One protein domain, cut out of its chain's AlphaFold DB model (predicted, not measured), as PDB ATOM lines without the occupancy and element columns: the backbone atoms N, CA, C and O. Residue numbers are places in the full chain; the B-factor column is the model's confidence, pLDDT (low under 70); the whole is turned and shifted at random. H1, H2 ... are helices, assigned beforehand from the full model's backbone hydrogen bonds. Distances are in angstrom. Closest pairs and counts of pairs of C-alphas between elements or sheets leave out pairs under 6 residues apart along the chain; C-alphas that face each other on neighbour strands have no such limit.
ATOM      1  N   ALA A  28     -26.330-112.388  24.684       48.25
ATOM      2  CA  ALA A  28     -24.935-112.158  24.303       48.25
ATOM      3  C   ALA A  28     -24.132-113.469  24.193       48.25
ATOM      4  O   ALA A  28     -23.229-113.574  23.358       48.25
ATOM      5  N   SER A  29     -24.481-114.485  24.995       56.84
ATOM      6  CA  SER A  29     -23.852-115.814  24.954       56.84
ATOM      7  C   SER A  29     -24.139-116.546  23.634       56.84
ATOM      8  O   SER A  29     -23.269-117.199  23.048       56.84
ATOM      9  N   HIS A  30     -25.354-116.383  23.106       68.12
ATOM     10  CA  HIS A  30     -25.750-117.002  21.850       68.12
ATOM     11  C   HIS A  30     -25.094-116.354  20.625       68.12
ATOM     12  O   HIS A  30     -24.836-117.060  19.647       68.12
ATOM     13  N   GLU A  31     -24.770-115.056  20.649       76.19
ATOM     14  CA  GLU A  31     -24.074-114.397  19.535       76.19
ATOM     15  C   GLU A  31     -22.627-114.888  19.355       76.19
ATOM     16  O   GLU A  31     -22.206-115.147  18.220       76.19
ATOM     17  N   THR A  32     -21.867-115.089  20.441       80.06
ATOM     18  CA  THR A  32     -20.480-115.588  20.349       80.06
ATOM     19  C   THR A  32     -20.433-117.020  19.826       80.06
ATOM     20  O   THR A  32     -19.660-117.321  18.908       80.06
ATOM     21  N   LEU A  33     -21.327-117.883  20.318       83.62
ATOM     22  CA  LEU A  33     -21.459-119.256  19.838       83.62
ATOM     23  C   LEU A  33     -21.908-119.316  18.372       83.62
ATOM     24  O   LEU A  33     -21.320-120.062  17.587       83.62
ATOM     25  N   LYS A  34     -22.893-118.500  17.970       83.06
ATOM     26  CA  LYS A  34     -23.306-118.356  16.562       83.06
ATOM     27  C   LYS A  34     -22.115-117.989  15.673       83.06
ATOM     28  O   LYS A  34     -21.843-118.703  14.707       83.06
ATOM     29  N   TYR A  35     -21.344-116.960  16.041       79.50
ATOM     30  CA  TYR A  35     -20.138-116.572  15.303       79.50
ATOM     31  C   TYR A  35     -19.116-117.715  15.222       79.50
ATOM     32  O   TYR A  35     -18.572-117.963  14.143       79.50
ATOM     33  N   SER A  36     -18.896-118.462  16.311       79.88
ATOM     34  CA  SER A  36     -18.009-119.636  16.334       79.88
ATOM     35  C   SER A  36     -18.464-120.736  15.359       79.88
ATOM     36  O   SER A  36     -17.661-121.219  14.554       79.88
ATOM     37  N   LEU A  37     -19.764-121.045  15.332       83.81
ATOM     38  CA  LEU A  37     -20.362-122.071  14.468       83.81
ATOM     39  C   LEU A  37     -20.332-121.729  12.968       83.81
ATOM     40  O   LEU A  37     -20.297-122.646  12.152       83.81
ATOM     41  N   LEU A  38     -20.260-120.446  12.579       77.06
ATOM     42  CA  LEU A  38     -20.151-120.034  11.164       77.06
ATOM     43  C   LEU A  38     -18.961-120.650  10.399       77.06
ATOM     44  O   LEU A  38     -18.949-120.674   9.166       77.06
ATOM     45  N   GLY A  39     -17.934-121.122  11.111       71.12
ATOM     46  CA  GLY A  39     -16.727-121.690  10.520       71.12
ATOM     47  C   GLY A  39     -15.867-120.688   9.724       71.12
ATOM     48  O   GLY A  39     -16.233-119.535   9.494       71.12
ATOM     49  N   PRO A  40     -14.665-121.097   9.283       64.19
ATOM     50  CA  PRO A  40     -13.731-120.207   8.586       64.19
ATOM     51  C   PRO A  40     -14.210-119.762   7.193       64.19
ATOM     52  O   PRO A  40     -13.610-118.859   6.612       64.19
ATOM     53  N   SER A  41     -15.251-120.394   6.643       60.38
ATOM     54  CA  SER A  41     -15.674-120.235   5.250       60.38
ATOM     55  C   SER A  41     -16.367-118.906   4.953       60.38
ATOM     56  O   SER A  41     -16.119-118.356   3.885       60.38
ATOM     57  N   LEU A  42     -17.173-118.365   5.873       60.78
ATOM     58  CA  LEU A  42     -18.027-117.190   5.609       60.78
ATOM     59  C   LEU A  42     -17.298-115.839   5.588       60.78
ATOM     60  O   LEU A  42     -17.862-114.836   5.165       60.78
ATOM     61  N   LEU A  43     -16.025-115.812   5.993       64.19
ATOM     62  CA  LEU A  43     -15.163-114.620   5.951       64.19
ATOM     63  C   LEU A  43     -14.152-114.652   4.786       64.19
ATOM     64  O   LEU A  43     -13.263-113.793   4.709       64.19
ATOM     65  N   LYS A  44     -14.258-115.660   3.904       71.12
ATOM     66  CA  LYS A  44     -13.447-115.783   2.684       71.12
ATOM     67  C   LYS A  44     -13.910-114.793   1.608       71.12
ATOM     68  O   LYS A  44     -15.015-114.256   1.666       71.12
ATOM     69  N   ALA A  45     -13.045-114.553   0.624       67.88
ATOM     70  CA  ALA A  45     -13.356-113.708  -0.525       67.88
ATOM     71  C   ALA A  45     -14.602-114.199  -1.293       67.88
ATOM     72  O   ALA A  45     -14.948-115.381  -1.254       67.88
ATOM     73  N   GLY A  46     -15.279-113.274  -1.981       70.38
ATOM     74  CA  GLY A  46     -16.465-113.559  -2.800       70.38
ATOM     75  C   GLY A  46     -17.800-113.685  -2.050       70.38
ATOM     76  O   GLY A  46     -18.818-113.915  -2.693       70.38
ATOM     77  N   GLN A  47     -17.843-113.520  -0.720       77.06
ATOM     78  CA  GLN A  47     -19.060-113.749   0.089       77.06
ATOM     79  C   GLN A  47     -19.698-112.477   0.676       77.06
ATOM     80  O   GLN A  47     -20.619-112.556   1.484       77.06
ATOM     81  N   ASN A  48     -19.264-111.294   0.229       70.88
ATOM     82  CA  ASN A  48     -19.740-109.996   0.736       70.88
ATOM     83  C   ASN A  48     -21.249-109.748   0.516       70.88
ATOM     84  O   ASN A  48     -21.827-108.911   1.199       70.88
ATOM     85  N   ALA A  49     -21.875-110.451  -0.434       77.00
ATOM     86  CA  ALA A  49     -23.303-110.342  -0.751       77.00
ATOM     87  C   ALA A  49     -24.194-111.358   0.002       77.00
ATOM     88  O   ALA A  49     -25.400-111.404  -0.230       77.00
ATOM     89  N   VAL A  50     -23.615-112.204   0.862       81.38
ATOM     90  CA  VAL A  50     -24.350-113.235   1.609       81.38
ATOM     91  C   VAL A  50     -24.834-112.674   2.946       81.38
ATOM     92  O   VAL A  50     -24.049-112.116   3.710       81.38
ATOM     93  N   ASP A  51     -26.114-112.884   3.258       84.81
ATOM     94  CA  ASP A  51     -26.688-112.608   4.579       84.81
ATOM     95  C   ASP A  51     -26.084-113.557   5.633       84.81
ATOM     96  O   ASP A  51     -26.506-114.707   5.797       84.81
ATOM     97  N   GLN A  52     -25.054-113.062   6.323       80.56
ATOM     98  CA  GLN A  52     -24.317-113.779   7.367       80.56
ATOM     99  C   GLN A  52     -25.238-114.213   8.515       80.56
ATOM    100  O   GLN A  52     -25.082-115.319   9.028       80.56
ATOM    101  N   THR A  53     -26.211-113.376   8.897       83.06
ATOM    102  CA  THR A  53     -27.136-113.637  10.009       83.06
ATOM    103  C   THR A  53     -28.038-114.816   9.677       83.06
ATOM    104  O   THR A  53     -28.073-115.798  10.417       83.06
ATOM    105  N   LYS A  54     -28.673-114.793   8.500       87.06
ATOM    106  CA  LYS A  54     -29.527-115.892   8.033       87.06
ATOM    107  C   LYS A  54     -28.761-117.205   7.889       87.06
ATOM    108  O   LYS A  54     -29.278-118.256   8.267       87.06
ATOM    109  N   VAL A  55     -27.531-117.173   7.368       85.94
ATOM    110  CA  VAL A  55     -26.692-118.381   7.310       85.94
ATOM    111  C   VAL A  55     -26.311-118.851   8.718       85.94
ATOM    112  O   VAL A  55     -26.333-120.055   8.975       85.94
ATOM    113  N   SER A  56     -26.050-117.930   9.651       85.19
ATOM    114  CA  SER A  56     -25.789-118.261  11.054       85.19
ATOM    115  C   SER A  56     -26.950-118.971  11.719       85.19
ATOM    116  O   SER A  56     -26.735-119.977  12.390       85.19
ATOM    117  N   ASP A  57     -28.172-118.486  11.519       86.50
ATOM    118  CA  ASP A  57     -29.361-119.100  12.099       86.50
ATOM    119  C   ASP A  57     -29.641-120.476  11.484       86.50
ATOM    120  O   ASP A  57     -30.033-121.395  12.200       86.50
ATOM    121  N   ILE A  58     -29.377-120.669  10.186       89.56
ATOM    122  CA  ILE A  58     -29.474-121.989   9.541       89.56
ATOM    123  C   ILE A  58     -28.452-122.965  10.144       89.56
ATOM    124  O   ILE A  58     -28.835-124.061  10.555       89.56
ATOM    125  N   ILE A  59     -27.174-122.578  10.243       88.44
ATOM    126  CA  ILE A  59     -26.118-123.435  10.808       88.44
ATOM    127  C   ILE A  59     -26.400-123.741  12.283       88.44
ATOM    128  O   ILE A  59     -26.302-124.898  12.693       88.44
ATOM    129  N   TYR A  60     -26.789-122.735  13.071       88.75
ATOM    130  CA  TYR A  60     -27.127-122.884  14.486       88.75
ATOM    131  C   TYR A  60     -28.279-123.873  14.682       88.75
ATOM    132  O   TYR A  60     -28.127-124.869  15.389       88.75
ATOM    133  N   ASN A  61     -29.407-123.656  13.997       89.06
ATOM    134  CA  ASN A  61     -30.589-124.506  14.130       89.06
ATOM    135  C   ASN A  61     -30.358-125.937  13.625       89.06
ATOM    136  O   ASN A  61     -30.910-126.865  14.211       89.06
ATOM    137  N   ALA A  62     -29.534-126.126  12.588       90.06
ATOM    138  CA  ALA A  62     -29.163-127.448  12.081       90.06
ATOM    139  C   ALA A  62     -28.140-128.186  12.969       90.06
ATOM    140  O   ALA A  62     -28.096-129.414  12.954       90.06
ATOM    141  N   SER A  63     -27.313-127.457  13.729       88.25
ATOM    142  CA  SER A  63     -26.266-128.043  14.584       88.25
ATOM    143  C   SER A  63     -26.732-128.314  16.017       88.25
ATOM    144  O   SER A  63     -26.182-129.202  16.672       88.25
ATOM    145  N   ARG A  64     -27.708-127.549  16.519       89.06
ATOM    146  CA  ARG A  64     -28.223-127.610  17.897       89.06
ATOM    147  C   ARG A  64     -28.630-129.033  18.303       89.06
ATOM    148  O   ARG A  64     -29.370-129.698  17.585       89.06
ATOM    149  N   GLY A  65     -28.166-129.478  19.473       85.88
ATOM    150  CA  GLY A  65     -28.406-130.833  19.990       85.88
ATOM    151  C   GLY A  65     -27.496-131.919  19.398       85.88
ATOM    152  O   GLY A  65     -27.697-133.103  19.664       85.88
ATOM    153  N   SER A  66     -26.496-131.548  18.592       90.06
ATOM    154  CA  SER A  66     -25.432-132.462  18.172       90.06
ATOM    155  C   SER A  66     -24.235-132.407  19.125       90.06
ATOM    156  O   SER A  66     -23.845-131.341  19.592       90.06
ATOM    157  N   LYS A  67     -23.528-133.534  19.272       86.06
ATOM    158  CA  LYS A  67     -22.260-133.612  20.030       86.06
ATOM    159  C   LYS A  67     -21.178-132.630  19.548       86.06
ATOM    160  O   LYS A  67     -20.213-132.378  20.265       86.06
ATOM    161  N   TYR A  68     -21.286-132.135  18.312       83.12
ATOM    162  CA  TYR A  68     -20.409-131.087  17.794       83.12
ATOM    163  C   TYR A  68     -20.769-129.723  18.395       83.12
ATOM    164  O   TYR A  68     -19.886-129.033  18.893       83.12
ATOM    165  N   PHE A  69     -22.060-129.379  18.410       86.44
ATOM    166  CA  PHE A  69     -22.573-128.152  19.015       86.44
ATOM    167  C   PHE A  69     -22.216-128.062  20.500       86.44
ATOM    168  O   PHE A  69     -21.611-127.074  20.903       86.44
ATOM    169  N   ASP A  70     -22.467-129.121  21.276       85.50
ATOM    170  CA  ASP A  70     -22.144-129.166  22.712       85.50
ATOM    171  C   ASP A  70     -20.639-128.920  22.960       85.50
ATOM    172  O   ASP A  70     -20.235-128.247  23.909       85.50
ATOM    173  N   ARG A  71     -19.781-129.428  22.065       84.81
ATOM    174  CA  ARG A  71     -18.327-129.242  22.136       84.81
ATOM    175  C   ARG A  71     -17.887-127.828  21.747       84.81
ATOM    176  O   ARG A  71     -16.938-127.319  22.341       84.81
ATOM    177  N   GLU A  72     -18.511-127.205  20.750       84.94
ATOM    178  CA  GLU A  72     -18.224-125.805  20.409       84.94
ATOM    179  C   GLU A  72     -18.751-124.845  21.484       84.94
ATOM    180  O   GLU A  72     -18.064-123.879  21.806       84.94
ATOM    181  N   GLU A  73     -19.883-125.151  22.122       88.50
ATOM    182  CA  GLU A  73     -20.395-124.416  23.285       88.50
ATOM    183  C   GLU A  73     -19.414-124.484  24.470       88.50
ATOM    184  O   GLU A  73     -19.032-123.453  25.027       88.50
ATOM    185  N   GLN A  74     -18.913-125.678  24.809       88.38
ATOM    186  CA  GLN A  74     -17.879-125.844  25.840       88.38
ATOM    187  C   GLN A  74     -16.594-125.064  25.521       88.38
ATOM    188  O   GLN A  74     -16.011-124.444  26.413       88.38
ATOM    189  N   LYS A  75     -16.147-125.055  24.258       87.00
ATOM    190  CA  LYS A  75     -14.991-124.247  23.835       87.00
ATOM    191  C   LYS A  75     -15.254-122.751  23.958       87.00
ATOM    192  O   LYS A  75     -14.351-122.030  24.376       87.00
ATOM    193  N   ASP A  76     -16.447-122.283  23.589       89.12
ATOM    194  CA  ASP A  76     -16.782-120.862  23.672       89.12
ATOM    195  C   ASP A  76     -16.822-120.392  25.132       89.12
ATOM    196  O   ASP A  76     -16.244-119.349  25.434       89.12
ATOM    197  N   LYS A  77     -17.356-121.219  26.046       90.50
ATOM    198  CA  LYS A  77     -17.311-121.016  27.509       90.50
ATOM    199  C   LYS A  77     -15.873-120.944  28.047       90.50
ATOM    200  O   LYS A  77     -15.538-120.012  28.776       90.50
ATOM    201  N   ILE A  78     -14.992-121.869  27.643       92.44
ATOM    202  CA  ILE A  78     -13.559-121.839  28.010       92.44
ATOM    203  C   ILE A  78     -12.884-120.554  27.503       92.44
ATOM    204  O   ILE A  78     -12.091-119.942  28.219       92.44
ATOM    205  N   LEU A  79     -13.204-120.122  26.279       91.38
ATOM    206  CA  LEU A  79     -12.660-118.896  25.701       91.38
ATOM    207  C   LEU A  79     -13.196-117.634  26.398       91.38
ATOM    208  O   LEU A  79     -12.411-116.723  26.646       91.38
ATOM    209  N   SER A  80     -14.477-117.595  26.781       92.62
ATOM    210  CA  SER A  80     -15.054-116.518  27.601       92.62
ATOM    211  C   SER A  80     -14.288-116.359  28.916       92.62
ATOM    212  O   SER A  80     -13.770-115.280  29.192       92.62
ATOM    213  N   SER A  81     -14.081-117.454  29.655       95.06
ATOM    214  CA  SER A  81     -13.334-117.431  30.921       95.06
ATOM    215  C   SER A  81     -11.862-117.016  30.742       95.06
ATOM    216  O   SER A  81     -11.311-116.249  31.536       95.06
ATOM    217  N   LYS A  82     -11.212-117.435  29.644       95.94
ATOM    218  CA  LYS A  82      -9.865-116.948  29.295       95.94
ATOM    219  C   LYS A  82      -9.859-115.434  29.038       95.94
ATOM    220  O   LYS A  82      -8.929-114.746  29.463       95.94
ATOM    221  N   ILE A  83     -10.877-114.912  28.353       94.94
ATOM    222  CA  ILE A  83     -11.029-113.480  28.068       94.94
ATOM    223  C   ILE A  83     -11.265-112.684  29.356       94.94
ATOM    224  O   ILE A  83     -10.608-111.665  29.550       94.94
ATOM    225  N   GLU A  84     -12.107-113.164  30.271       96.19
ATOM    226  CA  GLU A  84     -12.303-112.563  31.602       96.19
ATOM    227  C   GLU A  84     -10.976-112.432  32.363       96.19
ATOM    228  O   GLU A  84     -10.663-111.365  32.893       96.19
ATOM    229  N   HIS A  85     -10.133-113.472  32.343       96.81
ATOM    230  CA  HIS A  85      -8.802-113.414  32.952       96.81
ATOM    231  C   HIS A  85      -7.875-112.386  32.271       96.81
ATOM    232  O   HIS A  85      -7.146-111.656  32.950       96.81
ATOM    233  N   ILE A  86      -7.910-112.283  30.936       95.62
ATOM    234  CA  ILE A  86      -7.163-111.260  30.181       95.62
ATOM    235  C   ILE A  86      -7.639-109.849  30.566       95.62
ATOM    236  O   ILE A  86      -6.806-108.969  30.791       95.62
ATOM    237  N   LEU A  87      -8.950-109.636  30.699       95.19
ATOM    238  CA  LEU A  87      -9.543-108.358  31.101       95.19
ATOM    239  C   LEU A  87      -9.194-107.987  32.547       95.19
ATOM    240  O   LEU A  87      -8.797-106.851  32.799       95.19
ATOM    241  N   ALA A  88      -9.240-108.937  33.482       95.69
ATOM    242  CA  ALA A  88      -8.796-108.725  34.859       95.69
ATOM    243  C   ALA A  88      -7.301-108.352  34.922       95.69
ATOM    244  O   ALA A  88      -6.908-107.433  35.646       95.69
ATOM    245  N   LYS A  89      -6.457-109.007  34.109       95.56
ATOM    246  CA  LYS A  89      -5.034-108.662  33.987       95.56
ATOM    247  C   LYS A  89      -4.832-107.264  33.387       95.56
ATOM    248  O   LYS A  89      -3.992-106.527  33.902       95.56
ATOM    249  N   LYS A  90      -5.605-106.882  32.362       93.50
ATOM    250  CA  LYS A  90      -5.610-105.534  31.760       93.50
ATOM    251  C   LYS A  90      -5.975-104.469  32.800       93.50
ATOM    252  O   LYS A  90      -5.166-103.582  33.037       93.50
ATOM    253  N   ALA A  91      -7.092-104.636  33.508       92.94
ATOM    254  CA  ALA A  91      -7.549-103.709  34.546       92.94
ATOM    255  C   ALA A  91      -6.559-103.552  35.719       92.94
ATOM    256  O   ALA A  91      -6.527-102.510  36.374       92.94
ATOM    257  N   ARG A  92      -5.734-104.575  35.995       94.38
ATOM    258  CA  ARG A  92      -4.617-104.474  36.947       94.38
ATOM    259  C   ARG A  92      -3.441-103.675  36.376       94.38
ATOM    260  O   ARG A  92      -2.873-102.862  37.094       94.38
ATOM    261  N   LEU A  93      -3.064-103.923  35.120       92.25
ATOM    262  CA  LEU A  93      -1.958-103.229  34.444       92.25
ATOM    263  C   LEU A  93      -2.260-101.739  34.218       92.25
ATOM    264  O   LEU A  93      -1.366-100.922  34.376       92.25
ATOM    265  N   GLU A  94      -3.516-101.380  33.949       88.50
ATOM    266  CA  GLU A  94      -3.986 -99.989  33.792       88.50
ATOM    267  C   GLU A  94      -3.848 -99.125  35.062       88.50
ATOM    268  O   GLU A  94      -4.049 -97.916  35.000       88.50
ATOM    269  N   ARG A  95      -3.512 -99.725  36.213       92.38
ATOM    270  CA  ARG A  95      -3.266 -99.027  37.490       92.38
ATOM    271  C   ARG A  95      -1.782 -98.876  37.832       92.38
ATOM    272  O   ARG A  95      -1.467 -98.325  38.882       92.38
TER     273      ARG A  95
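Overview. This is residues 28 to 95 of the 553 residues of the protein "DNA polymerase kappa" of Sporothrix insectorum RCEF 264 (UniProt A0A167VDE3). The long helix H4 and H3 meet near their ends as a V, with H1 in its opening, packed on both. Residues 81 to 95, of which 81 to 93 belong to H4, stick out as an arm. The printed part has 68 residues, with four named helices in the order H1 to H4 and no named strand: all helix. It is loose, radius of gyration of the C-alphas 15.2 A, spanning 44 by 30 by 18 A.

Arrangement. H4, residues 67 to 93, touches H1, residues 28 to 37, with residues 69 to 76 alone, closest C-alphas Leu 33 and Asp 76, 6.3 A, at a steep tilt of 60 degrees, opposite ways. H3, residues 52 to 63, touches H1 with residues 56 to 60 alone, closest C-alphas Lys 34 and Ser 56, 6.0 A, about perpendicular at 83 degrees. H2, residues 40 to 43, is apart from H4. Every O i to N i+4 pair is within hydrogen-bond range in H3 and H4, 5 of 6 in H1; H2 is too short.

Along the chain. H4 is 39.3 A long from C-alpha 67 (-22.260, -133.612, 20.030) to C-alpha 93 (-1.958, -103.229, 34.444).

Size, cuts and confidence. The printed part has no cut and no long link. pLDDT is under 70 at residues 28 to 30, 40 to 43 and 45.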